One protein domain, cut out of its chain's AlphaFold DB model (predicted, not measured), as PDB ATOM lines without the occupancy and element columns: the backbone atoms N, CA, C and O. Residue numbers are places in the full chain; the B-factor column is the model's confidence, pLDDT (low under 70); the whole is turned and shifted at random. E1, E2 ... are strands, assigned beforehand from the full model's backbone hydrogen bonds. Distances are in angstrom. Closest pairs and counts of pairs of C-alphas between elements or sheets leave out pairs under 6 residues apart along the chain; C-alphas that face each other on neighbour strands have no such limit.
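This is residues 7 to 104 of the 442 residues of an uncharacterized protein of Massilia armeniaca (UniProt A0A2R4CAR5). Two antiparallel sheets lie partly face to face: a larger one of four strands, E4, E1, E6 and E7, curled like part of a barrel, and a smaller one of three strands, E3, E2 and E5. The long strands E1 and E6 lie side by side in the middle of the larger sheet, while the short strand E4 crosses the first residues of E1 at one end. The printed part has 98 residues with seven named strands, E1 to E7 in order along the chain, and no named helix: its class is all strand. It is compact, with a radius of gyration of the C-alphas of 13.2 A, and elongated, spanning 40 by 26 by 20 A.

Begin with E1, residues 7 to 18, an inner strand of the larger sheet. Its pairing is staggered: residues 7 to 10 pair with E4, residues 59 to 63, and residues 10 to 18 with E6, residues 82 to 90. E1 and E4 are antiparallel at 111 degrees, with N 8 and O 61 2.9 A apart, within hydrogen-bond range. E1 and E6 are antiparallel at 155 degrees; look for N 11 and O 89, 2.8 A apart. E6 and E7, residues 95 to 103, form a hairpin, with N 84 and O 101 2.9 A apart. This sheet, strongly twisted, has E4 and E7 as its edge strands. In the other sheet, E2, residues 27 to 31, and E3, residues 34 to 37, form a hairpin, with N 29 and O 36 2.8 A apart. E5, residues 74 to 78, is antiparallel to E2 at 168 degrees, with N 28 and O 77 2.9 A apart. Between the sheets, the closest C-alphas of E5 and E7 are those of Tyr 78 and Ser 103, 6.4 A apart. E1 and E5 are apart.

Find C-alpha 7 at (-6.118, -48.861, -31.526); from there E1 runs 34.0 A to C-alpha 18 at (-32.785, -45.702, -52.378). E2 measures 13.0 A, E3 9.8 A, E4 12.7 A and E5 12.9 A. E6 runs 26.3 A. E7 measures 22.2 A and bends by 54 degrees at residue 100; it ends at C-alpha 103, (-33.341, -49.758, -42.894).

The two C-alphas farthest apart are those of Ala 23 and Gly 66, 41.8 A. The printed part has no cut. The link from E3 to E4, residues 38 to 58, is long and has no named element. Mean pLDDT of the printed part is 91.9, and no printed residue is under 70.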
ATOM      1  N   THR A   7      -5.175 -49.971 -31.348       91.31
ATOM      2  CA  THR A   7      -6.118 -48.861 -31.526       91.31
ATOM      3  C   THR A   7      -5.950 -48.251 -32.913       91.31
ATOM      4  O   THR A   7      -4.870 -47.766 -33.248       91.31
ATOM      5  N   LEU A   8      -7.020 -48.243 -33.708       90.81
ATOM      6  CA  LEU A   8      -7.055 -47.630 -35.034       90.81
ATOM      7  C   LEU A   8      -8.015 -46.428 -35.039       90.81
ATOM      8  O   LEU A   8      -9.194 -46.599 -34.724       90.81
ATOM      9  N   PRO A   9      -7.554 -45.216 -35.401       93.06
ATOM     10  CA  PRO A   9      -8.437 -44.076 -35.612       93.06
ATOM     11  C   PRO A   9      -9.196 -44.246 -36.935       93.06
ATOM     12  O   PRO A   9      -8.593 -44.261 -38.012       93.06
ATOM     13  N   MET A  10     -10.519 -44.368 -36.841       92.50
ATOM     14  CA  MET A  10     -11.434 -44.608 -37.957       92.50
ATOM     15  C   MET A  10     -12.531 -43.545 -38.021       92.50
ATOM     16  O   MET A  10     -13.040 -43.090 -36.998       92.50
ATOM     17  N   LYS A  11     -12.929 -43.170 -39.231       93.75
ATOM     18  CA  LYS A  11     -14.078 -42.303 -39.516       93.75
ATOM     19  C   LYS A  11     -15.134 -43.077 -40.300       93.75
ATOM     20  O   LYS A  11     -14.812 -44.026 -41.016       93.75
ATOM     21  N   PHE A  12     -16.383 -42.653 -40.167       94.62
ATOM     22  CA  PHE A  12     -17.554 -43.322 -40.725       94.62
ATOM     23  C   PHE A  12     -18.387 -42.340 -41.547       94.62
ATOM     24  O   PHE A  12     -18.483 -41.164 -41.196       94.62
ATOM     25  N   ALA A  13     -18.995 -42.825 -42.622       95.62
ATOM     26  CA  ALA A  13     -19.944 -42.085 -43.445       95.62
ATOM     27  C   ALA A  13     -21.073 -43.020 -43.891       95.62
ATOM     28  O   ALA A  13     -20.921 -44.241 -43.881       95.62
ATOM     29  N   LEU A  14     -22.202 -42.453 -44.302       96.25
ATOM     30  CA  LEU A  14     -23.288 -43.201 -44.934       96.25
ATOM     31  C   LEU A  14     -23.452 -42.756 -46.381       96.25
ATOM     32  O   LEU A  14     -23.262 -41.584 -46.693       96.25
ATOM     33  N   SER A  15     -23.873 -43.683 -47.234       96.56
ATOM     34  CA  SER A  15     -24.301 -43.395 -48.600       96.56
ATOM     35  C   SER A  15     -25.745 -43.849 -48.814       96.56
ATOM     36  O   SER A  15     -26.135 -44.929 -48.363       96.56
ATOM     37  N   CYS A  16     -26.551 -43.009 -49.462       97.25
ATOM     38  CA  CYS A  16     -27.969 -43.242 -49.719       97.25
ATOM     39  C   CYS A  16     -28.204 -43.749 -51.139       97.25
ATOM     40  O   CYS A  16     -27.967 -43.038 -52.117       97.25
ATOM     41  N   HIS A  17     -28.706 -44.981 -51.234       97.25
ATOM     42  CA  HIS A  17     -28.936 -45.679 -52.499       97.25
ATOM     43  C   HIS A  17     -30.393 -45.585 -52.955       97.25
ATOM     44  O   HIS A  17     -30.645 -45.312 -54.124       97.25
ATOM     45  N   ASN A  18     -31.358 -45.816 -52.059       96.75
ATOM     46  CA  ASN A  18     -32.785 -45.702 -52.378       96.75
ATOM     47  C   ASN A  18     -33.627 -45.481 -51.098       96.75
ATOM     48  O   ASN A  18     -33.822 -46.452 -50.368       96.75
ATOM     49  N   PRO A  19     -34.131 -44.268 -50.797       96.38
ATOM     50  CA  PRO A  19     -34.060 -43.048 -51.607       96.38
ATOM     51  C   PRO A  19     -32.627 -42.572 -51.877       96.38
ATOM     52  O   PRO A  19     -31.720 -42.823 -51.086       96.38
ATOM     53  N   THR A  20     -32.410 -41.858 -52.982       96.00
ATOM     54  CA  THR A  20     -31.070 -41.375 -53.378       96.00
ATOM     55  C   THR A  20     -30.606 -40.129 -52.614       96.00
ATOM     56  O   THR A  20     -29.527 -39.609 -52.877       96.00
ATOM     57  N   THR A  21     -31.398 -39.616 -51.670       94.75
ATOM     58  CA  THR A  21     -31.061 -38.462 -50.817       94.75
ATOM     59  C   THR A  21     -31.600 -38.700 -49.406       94.75
ATOM     60  O   THR A  21     -32.561 -39.446 -49.245       94.75
ATOM     61  N   ASN A  22     -31.017 -38.066 -48.385       93.62
ATOM     62  CA  ASN A  22     -31.609 -38.022 -47.038       93.62
ATOM     63  C   ASN A  22     -32.801 -37.049 -46.974       93.62
ATOM     64  O   ASN A  22     -32.987 -36.213 -47.864       93.62
ATOM     65  N   ALA A  23     -33.575 -37.126 -45.892       94.00
ATOM     66  CA  ALA A  23     -34.574 -36.135 -45.494       94.00
ATOM     67  C   ALA A  23     -34.159 -35.388 -44.203       94.00
ATOM     68  O   ALA A  23     -34.997 -35.043 -43.371       94.00
ATOM     69  N   GLY A  24     -32.854 -35.135 -44.025       93.12
ATOM     70  CA  GLY A  24     -32.313 -34.396 -42.877       93.12
ATOM     71  C   GLY A  24     -32.153 -35.202 -41.581       93.12
ATOM     72  O   GLY A  24     -31.792 -34.623 -40.557       93.12
ATOM     73  N   VAL A  25     -32.374 -36.522 -41.600       92.50
ATOM     74  CA  VAL A  25     -32.192 -37.391 -40.425       92.50
ATOM     75  C   VAL A  25     -30.806 -38.034 -40.434       92.50
ATOM     76  O   VAL A  25     -30.423 -38.747 -41.362       92.50
ATOM     77  N   GLN A  26     -30.050 -37.798 -39.363       93.88
ATOM     78  CA  GLN A  26     -28.761 -38.443 -39.118       93.88
ATOM     79  C   GLN A  26     -28.949 -39.871 -38.593       93.88
ATOM     80  O   GLN A  26     -29.886 -40.160 -37.844       93.88
ATOM     81  N   ALA A  27     -28.031 -40.771 -38.943       92.88
ATOM     82  CA  ALA A  27     -27.917 -42.036 -38.228       92.88
ATOM     83  C   ALA A  27     -27.154 -41.847 -36.915       92.88
ATOM     84  O   ALA A  27     -26.292 -40.976 -36.794       92.88
ATOM     85  N   THR A  28     -27.413 -42.733 -35.961       91.50
ATOM     86  CA  THR A  28     -26.590 -42.874 -34.757       91.50
ATOM     87  C   THR A  28     -25.871 -44.213 -34.763       91.50
ATOM     88  O   THR A  28     -26.382 -45.209 -35.276       91.50
ATOM     89  N   TYR A  29     -24.661 -44.223 -34.223       85.75
ATOM     90  CA  TYR A  29     -23.772 -45.370 -34.175       85.75
ATOM     91  C   TYR A  29     -23.288 -45.523 -32.735       85.75
ATOM     92  O   TYR A  29     -22.513 -44.705 -32.236       85.75
ATOM     93  N   ASN A  30     -23.796 -46.535 -32.035       84.44
ATOM     94  CA  ASN A  30     -23.383 -46.801 -30.662       84.44
ATOM     95  C   ASN A  30     -22.016 -47.489 -30.686       84.44
ATOM     96  O   ASN A  30     -21.873 -48.549 -31.292       84.44
ATOM     97  N   ILE A  31     -21.036 -46.882 -30.020       80.25
ATOM     98  CA  ILE A  31     -19.694 -47.415 -29.792       80.25
ATOM     99  C   ILE A  31     -19.583 -47.642 -28.282       80.25
ATOM    100  O   ILE A  31     -19.225 -46.734 -27.529       80.25
ATOM    101  N   SER A  32     -19.939 -48.847 -27.823       75.00
ATOM    102  CA  SER A  32     -20.097 -49.149 -26.392       75.00
ATOM    103  C   SER A  32     -21.101 -48.176 -25.736       75.00
ATOM    104  O   SER A  32     -22.215 -48.018 -26.233       75.00
ATOM    105  N   SER A  33     -20.728 -47.498 -24.648       73.06
ATOM    106  CA  SER A  33     -21.557 -46.516 -23.935       73.06
ATOM    107  C   SER A  33     -21.699 -45.151 -24.627       73.06
ATOM    108  O   SER A  33     -22.407 -44.291 -24.107       73.06
ATOM    109  N   THR A  34     -21.025 -44.915 -25.757       82.00
ATOM    110  CA  THR A  34     -21.009 -43.611 -26.441       82.00
ATOM    111  C   THR A  34     -21.831 -43.657 -27.724       82.00
ATOM    112  O   THR A  34     -21.609 -44.509 -28.582       82.00
ATOM    113  N   VAL A  35     -22.755 -42.708 -27.888       87.75
ATOM    114  CA  VAL A  35     -23.556 -42.555 -29.112       87.75
ATOM    115  C   VAL A  35     -22.881 -41.538 -30.032       87.75
ATOM    116  O   VAL A  35     -22.832 -40.351 -29.714       87.75
ATOM    117  N   LEU A  36     -22.374 -41.988 -31.179       89.56
ATOM    118  CA  LEU A  36     -21.863 -41.116 -32.235       89.56
ATOM    119  C   LEU A  36     -23.000 -40.773 -33.207       89.56
ATOM    120  O   LEU A  36     -23.592 -41.670 -33.803       89.56
ATOM    121  N   ALA A  37     -23.288 -39.487 -33.408       92.56
ATOM    122  CA  ALA A  37     -24.098 -39.047 -34.542       92.56
ATOM    123  C   ALA A  37     -23.230 -39.046 -35.811       92.56
ATOM    124  O   ALA A  37     -22.151 -38.449 -35.831       92.56
ATOM    125  N   LEU A  38     -23.686 -39.729 -36.860       93.88
ATOM    126  CA  LEU A  38     -23.054 -39.676 -38.176       93.88
ATOM    127  C   LEU A  38     -23.562 -38.446 -38.944       93.88
ATOM    128  O   LEU A  38     -24.720 -38.057 -38.763       93.88
ATOM    129  N   PRO A  39     -22.755 -37.844 -39.835       95.44
ATOM    130  CA  PRO A  39     -23.268 -36.877 -40.798       95.44
ATOM    131  C   PRO A  39     -24.412 -37.456 -41.647       95.44
ATOM    132  O   PRO A  39     -24.633 -38.669 -41.705       95.44
ATOM    133  N   LEU A  40     -25.156 -36.571 -42.314       96.00
ATOM    134  CA  LEU A  40     -26.197 -36.976 -43.262       96.00
ATOM    135  C   LEU A  40     -25.583 -37.817 -44.389       96.00
ATOM    136  O   LEU A  40     -24.446 -37.570 -44.776       96.00
ATOM    137  N   CYS A  41     -26.323 -38.795 -44.918       94.88
ATOM    138  CA  CYS A  41     -25.791 -39.650 -45.980       94.88
ATOM    139  C   CYS A  41     -25.453 -38.855 -47.253       94.88
ATOM    140  O   CYS A  41     -26.193 -37.946 -47.651       94.88
ATOM    141  N   GLU A  42     -24.378 -39.271 -47.920       96.44
ATOM    142  CA  GLU A  42     -24.029 -38.841 -49.272       96.44
ATOM    143  C   GLU A  42     -25.107 -39.319 -50.260       96.44
ATOM    144  O   GLU A  42     -25.565 -40.463 -50.154       96.44
ATOM    145  N   PRO A  43     -25.549 -38.486 -51.213       96.19
ATOM    146  CA  PRO A  43     -26.594 -38.870 -52.149       96.19
ATOM    147  C   PRO A  43     -26.101 -39.806 -53.270       96.19
ATOM    148  O   PRO A  43     -24.912 -39.907 -53.566       96.19
ATOM    149  N   ASN A  44     -27.058 -40.438 -53.953       95.38
ATOM    150  CA  ASN A  44     -26.887 -41.227 -55.181       95.38
ATOM    151  C   ASN A  44     -25.878 -42.392 -55.089       95.38
ATOM    152  O   ASN A  44     -25.213 -42.704 -56.075       95.38
ATOM    153  N   GLY A  45     -25.738 -43.024 -53.921       94.50
ATOM    154  CA  GLY A  45     -24.787 -44.123 -53.715       94.50
ATOM    155  C   GLY A  45     -23.311 -43.705 -53.811       94.50
ATOM    156  O   GLY A  45     -22.442 -44.560 -53.973       94.50
ATOM    157  N   ALA A  46     -23.004 -42.404 -53.746       95.56
ATOM    158  CA  ALA A  46     -21.638 -41.910 -53.869       95.56
ATOM    159  C   ALA A  46     -20.799 -42.176 -52.606       95.56
ATOM    160  O   ALA A  46     -21.297 -42.172 -51.477       95.56
ATOM    161  N   ILE A  47     -19.494 -42.373 -52.804       95.12
ATOM    162  CA  ILE A  47     -18.495 -42.436 -51.731       95.12
ATOM    163  C   ILE A  47     -17.963 -41.008 -51.513       95.12
ATOM    164  O   ILE A  47     -17.407 -40.441 -52.459       95.12
ATOM    165  N   PRO A  48     -18.086 -40.411 -50.310       94.75
ATOM    166  CA  PRO A  48     -17.607 -39.053 -50.081       94.75
ATOM    167  C   PRO A  48     -16.089 -38.954 -50.220       94.75
ATOM    168  O   PRO A  48     -15.344 -39.807 -49.724       94.75
ATOM    169  N   ALA A  49     -15.618 -37.846 -50.795       93.69
ATOM    170  CA  ALA A  49     -14.201 -37.499 -50.788       93.69
ATOM    171  C   ALA A  49     -13.636 -37.541 -49.355       93.69
ATOM    172  O   ALA A  49     -14.314 -37.175 -48.397       93.69
ATOM    173  N   GLN A  50     -12.381 -37.965 -49.198       91.31
ATOM    174  CA  GLN A  50     -11.768 -38.226 -47.885       91.31
ATOM    175  C   GLN A  50     -11.739 -37.010 -46.938       91.31
ATOM    176  O   GLN A  50     -11.651 -37.186 -45.722       91.31
ATOM    177  N   THR A  51     -11.823 -35.796 -47.479       90.50
ATOM    178  CA  THR A  51     -11.871 -34.518 -46.750       90.50
ATOM    179  C   THR A  51     -13.287 -33.938 -46.613       90.50
ATOM    180  O   THR A  51     -13.433 -32.835 -46.092       90.50
ATOM    181  N   SER A  52     -14.327 -34.644 -47.076       94.12
ATOM    182  CA  SER A  52     -15.723 -34.193 -46.989       94.12
ATOM    183  C   SER A  52     -16.233 -34.164 -45.546       94.12
ATOM    184  O   SER A  52     -15.930 -35.058 -44.754       94.12
ATOM    185  N   SER A  53     -17.099 -33.196 -45.242       92.38
ATOM    186  CA  SER A  53     -17.870 -33.119 -43.993       92.38
ATOM    187  C   SER A  53     -18.913 -34.236 -43.833       92.38
ATOM    188  O   SER A  53     -19.475 -34.387 -42.751       92.38
ATOM    189  N   THR A  54     -19.152 -35.044 -44.873       94.06
ATOM    190  CA  THR A  54     -19.952 -36.281 -44.797       94.06
ATOM    191  C   THR A  54     -19.268 -37.384 -43.976       94.06
ATOM    192  O   THR A  54     -19.916 -38.333 -43.537       94.06
ATOM    193  N   TRP A  55     -17.958 -37.276 -43.740       95.25
ATOM    194  CA  TRP A  55     -17.242 -38.150 -42.816       95.25
ATOM    195  C   TRP A  55     -17.361 -37.657 -41.373       95.25
ATOM    196  O   TRP A  55     -17.214 -36.469 -41.089       95.25
ATOM    197  N   SER A  56     -17.555 -38.586 -40.435       94.31
ATOM    198  CA  SER A  56     -17.390 -38.306 -39.009       94.31
ATOM    199  C   SER A  56     -15.960 -37.844 -38.693       94.31
ATOM    200  O   SER A  56     -15.016 -38.099 -39.447       94.31
ATOM    201  N   GLY A  57     -15.760 -37.284 -37.497       91.88
ATOM    202  CA  GLY A  57     -14.420 -37.205 -36.909       91.88
ATOM    203  C   GLY A  57     -13.761 -38.590 -36.783       91.88
ATOM    204  O   GLY A  57     -14.428 -39.625 -36.893       91.88
ATOM    205  N   LEU A  58     -12.448 -38.612 -36.542       92.44
ATOM    206  CA  LEU A  58     -11.722 -39.847 -36.236       92.44
ATOM    207  C   LEU A  58     -12.085 -40.338 -34.826       92.44
ATOM    208  O   LEU A  58     -11.957 -39.603 -33.850       92.44
ATOM    209  N   ASN A  59     -12.495 -41.599 -34.732       90.56
ATOM    210  CA  ASN A  59     -12.840 -42.307 -33.505       90.56
ATOM    211  C   ASN A  59     -11.837 -43.442 -33.286       90.56
ATOM    212  O   ASN A  59     -11.550 -44.208 -34.203       90.56
ATOM    213  N   ASN A  60     -11.316 -43.572 -32.070       90.62
ATOM    214  CA  ASN A  60     -10.359 -44.622 -31.728       90.62
ATOM    215  C   ASN A  60     -11.078 -45.960 -31.502       90.62
ATOM    216  O   ASN A  60     -11.737 -46.145 -30.481       90.62
ATOM    217  N   ILE A  61     -10.931 -46.896 -32.442       89.19
ATOM    218  CA  ILE A  61     -11.502 -48.245 -32.360       89.19
ATOM    219  C   ILE A  61     -10.435 -49.222 -31.867       89.19
ATOM    220  O   ILE A  61      -9.352 -49.305 -32.444       89.19
ATOM    221  N   VAL A  62     -10.738 -49.975 -30.806       89.69
ATOM    222  CA  VAL A  62      -9.816 -50.961 -30.221       89.69
ATOM    223  C   VAL A  62     -10.101 -52.353 -30.782       89.69
ATOM    224  O   VAL A  62     -11.200 -52.891 -30.612       89.69
ATOM    225  N   PHE A  63      -9.093 -52.943 -31.417       89.69
ATOM    226  CA  PHE A  63      -9.055 -54.335 -31.862       89.69
ATOM    227  C   PHE A  63      -8.293 -55.172 -30.840       89.69
ATOM    228  O   PHE A  63      -7.256 -54.738 -30.335       89.69
ATOM    229  N   GLY A  64      -8.813 -56.352 -30.501       90.06
ATOM    230  CA  GLY A  64      -8.195 -57.191 -29.479       90.06
ATOM    231  C   GLY A  64      -6.912 -57.859 -29.965       90.06
ATOM    232  O   GLY A  64      -6.860 -58.330 -31.103       90.06
ATOM    233  N   GLY A  65      -5.902 -57.958 -29.097       90.75
ATOM    234  CA  GLY A  65      -4.692 -58.737 -29.381       90.75
ATOM    235  C   GLY A  65      -5.027 -60.153 -29.865       90.75
ATOM    236  O   GLY A  65      -5.871 -60.836 -29.289       90.75
ATOM    237  N   GLY A  66      -4.409 -60.576 -30.968       87.31
ATOM    238  CA  GLY A  66      -4.669 -61.860 -31.624       87.31
ATOM    239  C   GLY A  66      -5.987 -61.960 -32.409       87.31
ATOM    240  O   GLY A  66      -6.228 -62.999 -33.016       87.31
ATOM    241  N   THR A  67      -6.824 -60.915 -32.448       87.69
ATOM    242  CA  THR A  67      -8.151 -60.955 -33.092       87.69
ATOM    243  C   THR A  67      -8.302 -59.905 -34.204       87.69
ATOM    244  O   THR A  67      -7.855 -58.772 -34.037       87.69
ATOM    245  N   PRO A  68      -8.958 -60.227 -35.337       84.94
ATOM    246  CA  PRO A  68      -9.267 -59.257 -36.395       84.94
ATOM    247  C   PRO A  68     -10.523 -58.414 -36.096       84.94
ATOM    248  O   PRO A  68     -10.961 -57.636 -36.939       84.94
ATOM    249  N   SER A  69     -11.129 -58.584 -34.919       85.75
ATOM    250  CA  SER A  69     -12.397 -57.970 -34.524       85.75
ATOM    251  C   SER A  69     -12.191 -56.959 -33.398       85.75
ATOM    252  O   SER A  69     -11.265 -57.066 -32.590       85.75
ATOM    253  N   THR A  70     -13.071 -55.961 -33.329       86.19
ATOM    254  CA  THR A  70     -13.118 -55.064 -32.173       86.19
ATOM    255  C   THR A  70     -13.708 -55.771 -30.949       86.19
ATOM    256  O   THR A  70     -14.486 -56.716 -31.080       86.19
ATOM    257  N   LYS A  71     -13.358 -55.295 -29.749       80.62
ATOM    258  CA  LYS A  71     -14.006 -55.688 -28.485       80.62
ATOM    259  C   LYS A  71     -15.336 -54.957 -28.234       80.62
ATOM    260  O   LYS A  71     -15.967 -55.192 -27.209       80.62
ATOM    261  N   VAL A  72     -15.729 -54.039 -29.118       79.88
ATOM    262  CA  VAL A  72     -16.899 -53.169 -28.957       79.88
ATOM    263  C   VAL A  72     -18.028 -53.614 -29.884       79.88
ATOM    264  O   VAL A  72     -17.822 -53.773 -31.084       79.88
ATOM    265  N   GLU A  73     -19.237 -53.773 -29.347       82.38
ATOM    266  CA  GLU A  73     -20.429 -53.942 -30.179       82.38
ATOM    267  C   GLU A  73     -20.790 -52.612 -30.855       82.38
ATOM    268  O   GLU A  73     -20.859 -51.565 -30.202       82.38
ATOM    269  N   PHE A  74     -21.033 -52.668 -32.165       83.69
ATOM    270  CA  PHE A  74     -21.483 -51.534 -32.959       83.69
ATOM    271  C   PHE A  74     -22.964 -51.677 -33.303       83.69
ATOM    272  O   PHE A  74     -23.344 -52.579 -34.050       83.69
ATOM    273  N   GLN A  75     -23.795 -50.751 -32.824       88.00
ATOM    274  CA  GLN A  75     -25.210 -50.704 -33.194       88.00
ATOM    275  C   GLN A  75     -25.510 -49.446 -34.014       88.00
ATOM    276  O   GLN A  75     -25.632 -48.350 -33.466       88.00
ATOM    277  N   LEU A  76     -25.662 -49.617 -35.329       90.25
ATOM    278  CA  LEU A  76     -26.166 -48.576 -36.223       90.25
ATOM    279  C   LEU A  76     -27.691 -48.459 -36.100       90.25
ATOM    280  O   LEU A  76     -28.412 -49.455 -36.161       90.25
ATOM    281  N   ARG A  77     -28.190 -47.229 -35.989       90.31
ATOM    282  CA  ARG A  77     -29.615 -46.887 -36.025       90.31
ATOM    283  C   ARG A  77     -29.828 -45.776 -37.049       90.31
ATOM    284  O   ARG A  77     -29.475 -44.626 -36.795       90.31
ATOM    285  N   TYR A  78     -30.416 -46.110 -38.197       92.38
ATOM    286  CA  TYR A  78     -30.765 -45.137 -39.235       92.38
ATOM    287  C   TYR A  78     -32.279 -44.941 -39.306       92.38
ATOM    288  O   TYR A  78     -33.006 -45.810 -39.785       92.38
ATOM    289  N   GLN A  79     -32.745 -43.806 -38.788       90.69
ATOM    290  CA  GLN A  79     -34.167 -43.525 -38.571       90.69
ATOM    291  C   GLN A  79     -34.903 -42.974 -39.805       90.69
ATOM    292  O   GLN A  79     -36.128 -42.899 -39.789       90.69
ATOM    293  N   ASP A  80     -34.178 -42.622 -40.870       89.31
ATOM    294  CA  ASP A  80     -34.760 -42.045 -42.092       89.31
ATOM    295  C   ASP A  80     -35.389 -43.094 -43.027       89.31
ATOM    296  O   ASP A  80     -36.154 -42.727 -43.905       89.31
ATOM    297  N   VAL A  81     -35.085 -44.384 -42.817       94.69
ATOM    298  CA  VAL A  81     -35.405 -45.545 -43.677       94.69
ATOM    299  C   VAL A  81     -34.811 -45.515 -45.095       94.69
ATOM    300  O   VAL A  81     -34.220 -44.534 -45.542       94.69
ATOM    301  N   GLY A  82     -34.911 -46.656 -45.779       96.00
ATOM    302  CA  GLY A  82     -34.414 -46.873 -47.136       96.00
ATOM    303  C   GLY A  82     -33.171 -47.761 -47.198       96.00
ATOM    304  O   GLY A  82     -32.667 -48.262 -46.190       96.00
ATOM    305  N   ARG A  83     -32.674 -47.978 -48.416       97.25
ATOM    306  CA  ARG A  83     -31.422 -48.675 -48.711       97.25
ATOM    307  C   ARG A  83     -30.240 -47.717 -48.582       97.25
ATOM    308  O   ARG A  83     -30.154 -46.729 -49.313       97.25
ATOM    309  N   VAL A  84     -29.313 -48.058 -47.696       96.81
ATOM    310  CA  VAL A  84     -28.098 -47.293 -47.391       96.81
ATOM    311  C   VAL A  84     -26.884 -48.209 -47.281       96.81
ATOM    312  O   VAL A  84     -27.012 -49.426 -47.189       96.81
ATOM    313  N   GLU A  85     -25.698 -47.619 -47.290       96.56
ATOM    314  CA  GLU A  85     -24.414 -48.308 -47.164       96.56
ATOM    315  C   GLU A  85     -23.548 -47.583 -46.129       96.56
ATOM    316  O   GLU A  85     -23.414 -46.359 -46.188       96.56
ATOM    317  N   LEU A  86     -22.976 -48.327 -45.174       95.50
ATOM    318  CA  LEU A  86     -22.053 -47.788 -44.177       95.50
ATOM    319  C   LEU A  86     -20.621 -47.908 -44.699       95.50
ATOM    320  O   LEU A  86     -20.101 -49.003 -44.920       95.50
ATOM    321  N   LEU A  87     -19.988 -46.752 -44.846       95.88
ATOM    322  CA  LEU A  87     -18.612 -46.586 -45.278       95.88
ATOM    323  C   LEU A  87     -17.728 -46.339 -44.054       95.88
ATOM    324  O   LEU A  87     -18.094 -45.591 -43.144       95.88
ATOM    325  N   MET A  88     -16.538 -46.928 -44.050       94.19
ATOM    326  CA  MET A  88     -15.522 -46.704 -43.025       94.19
ATOM    327  C   MET A  88     -14.171 -46.406 -43.673       94.19
ATOM    328  O   MET A  88     -13.840 -46.967 -44.714       94.19
ATOM    329  N   SER A  89     -13.383 -45.537 -43.049       95.25
ATOM    330  CA  SER A  89     -12.011 -45.245 -43.466       95.25
ATOM    331  C   SER A  89     -11.103 -45.133 -42.253       95.25
ATOM    332  O   SER A  89     -11.495 -44.544 -41.246       95.25
ATOM    333  N   ASP A  90      -9.870 -45.622 -42.354       94.38
ATOM    334  CA  ASP A  90      -8.824 -45.260 -41.393       94.38
ATOM    335  C   ASP A  90      -8.255 -43.850 -41.670       94.38
ATOM    336  O   ASP A  90      -8.633 -43.179 -42.641       94.38
ATOM    337  N   LYS A  91      -7.339 -43.390 -40.806       92.69
ATOM    338  CA  LYS A  91      -6.611 -42.116 -40.971       92.69
ATOM    339  C   LYS A  91      -5.726 -42.033 -42.226       92.69
ATOM    340  O   LYS A  91      -5.365 -40.928 -42.614       92.69
ATOM    341  N   ASP A  92      -5.355 -43.168 -42.820       92.88
ATOM    342  CA  ASP A  92      -4.493 -43.252 -44.008       92.88
ATOM    343  C   ASP A  92      -5.326 -43.276 -45.307       92.88
ATOM    344  O   ASP A  92      -4.766 -43.316 -46.401       92.88
ATOM    345  N   GLY A  93      -6.662 -43.247 -45.200       90.69
ATOM    346  CA  GLY A  93      -7.588 -43.293 -46.331       90.69
ATOM    347  C   GLY A  93      -7.920 -44.706 -46.820       90.69
ATOM    348  O   GLY A  93      -8.512 -44.844 -47.893       90.69
ATOM    349  N   ARG A  94      -7.556 -45.765 -46.078       93.62
ATOM    350  CA  ARG A  94      -7.940 -47.143 -46.432       93.62
ATOM    351  C   ARG A  94      -9.428 -47.332 -46.171       93.62
ATOM    352  O   ARG A  94      -9.877 -47.207 -45.033       93.62
ATOM    353  N   MET A  95     -10.169 -47.649 -47.228       94.06
ATOM    354  CA  MET A  95     -11.626 -47.774 -47.219       94.06
ATOM    355  C   MET A  95     -12.101 -49.201 -46.928       94.06
ATOM    356  O   MET A  95     -11.545 -50.169 -47.440       94.06
ATOM    357  N   GLY A  96     -13.202 -49.301 -46.187       93.06
ATOM    358  CA  GLY A  96     -14.050 -50.483 -46.076       93.06
ATOM    359  C   GLY A  96     -15.524 -50.106 -46.246       93.06
ATOM    360  O   GLY A  96     -15.905 -48.948 -46.067       93.06
ATOM    361  N   THR A  97     -16.362 -51.083 -46.578       93.94
ATOM    362  CA  THR A  97     -17.817 -50.906 -46.687       93.94
ATOM    363  C   THR A  97     -18.557 -52.135 -46.163       93.94
ATOM    364  O   THR A  97     -18.037 -53.251 -46.222       93.94
ATOM    365  N   THR A  98     -19.776 -51.937 -45.663       92.12
ATOM    366  CA  THR A  98     -20.737 -53.012 -45.372       92.12
ATOM    367  C   THR A  98     -21.430 -53.566 -46.620       92.12
ATOM    368  O   THR A  98     -22.098 -54.593 -46.534       92.12
ATOM    369  N   GLY A  99     -21.346 -52.862 -47.755       93.56
ATOM    370  CA  GLY A  99     -22.308 -52.996 -48.848       93.56
ATOM    371  C   GLY A  99     -23.684 -52.430 -48.470       93.56
ATOM    372  O   GLY A  99     -23.909 -51.986 -47.337       93.56
ATOM    373  N   SER A 100     -24.617 -52.422 -49.426       94.50
ATOM    374  CA  SER A 100     -25.949 -51.846 -49.218       94.50
ATOM    375  C   SER A 100     -26.870 -52.763 -48.403       94.50
ATOM    376  O   SER A 100     -27.069 -53.922 -48.772       94.50
ATOM    377  N   PHE A 101     -27.522 -52.222 -47.378       95.69
ATOM    378  CA  PHE A 101     -28.569 -52.876 -46.587       95.69
ATOM    379  C   PHE A 101     -29.804 -51.967 -46.481       95.69
ATOM    380  O   PHE A 101     -29.750 -50.786 -46.818       95.69
ATOM    381  N   VAL A 102     -30.940 -52.507 -46.035       96.38
ATOM    382  CA  VAL A 102     -32.204 -51.757 -45.922       96.38
ATOM    383  C   VAL A 102     -32.524 -51.464 -44.459       96.38
ATOM    384  O   VAL A 102     -32.711 -52.386 -43.667       96.38
ATOM    385  N   SER A 103     -32.650 -50.183 -44.110       95.06
ATOM    386  CA  SER A 103     -33.341 -49.758 -42.894       95.06
ATOM    387  C   SER A 103     -34.843 -49.733 -43.186       95.06
ATOM    388  O   SER A 103     -35.337 -48.849 -43.886       95.06
ATOM    389  N   ARG A 104     -35.563 -50.753 -42.717       94.81
ATOM    390  CA  ARG A 104     -37.013 -50.900 -42.910       94.81
ATOM    391  C   ARG A 104     -37.770 -50.201 -41.771       94.81
ATOM    392  O   ARG A 104     -37.347 -50.349 -40.622       94.81
TER     393      ARG A 104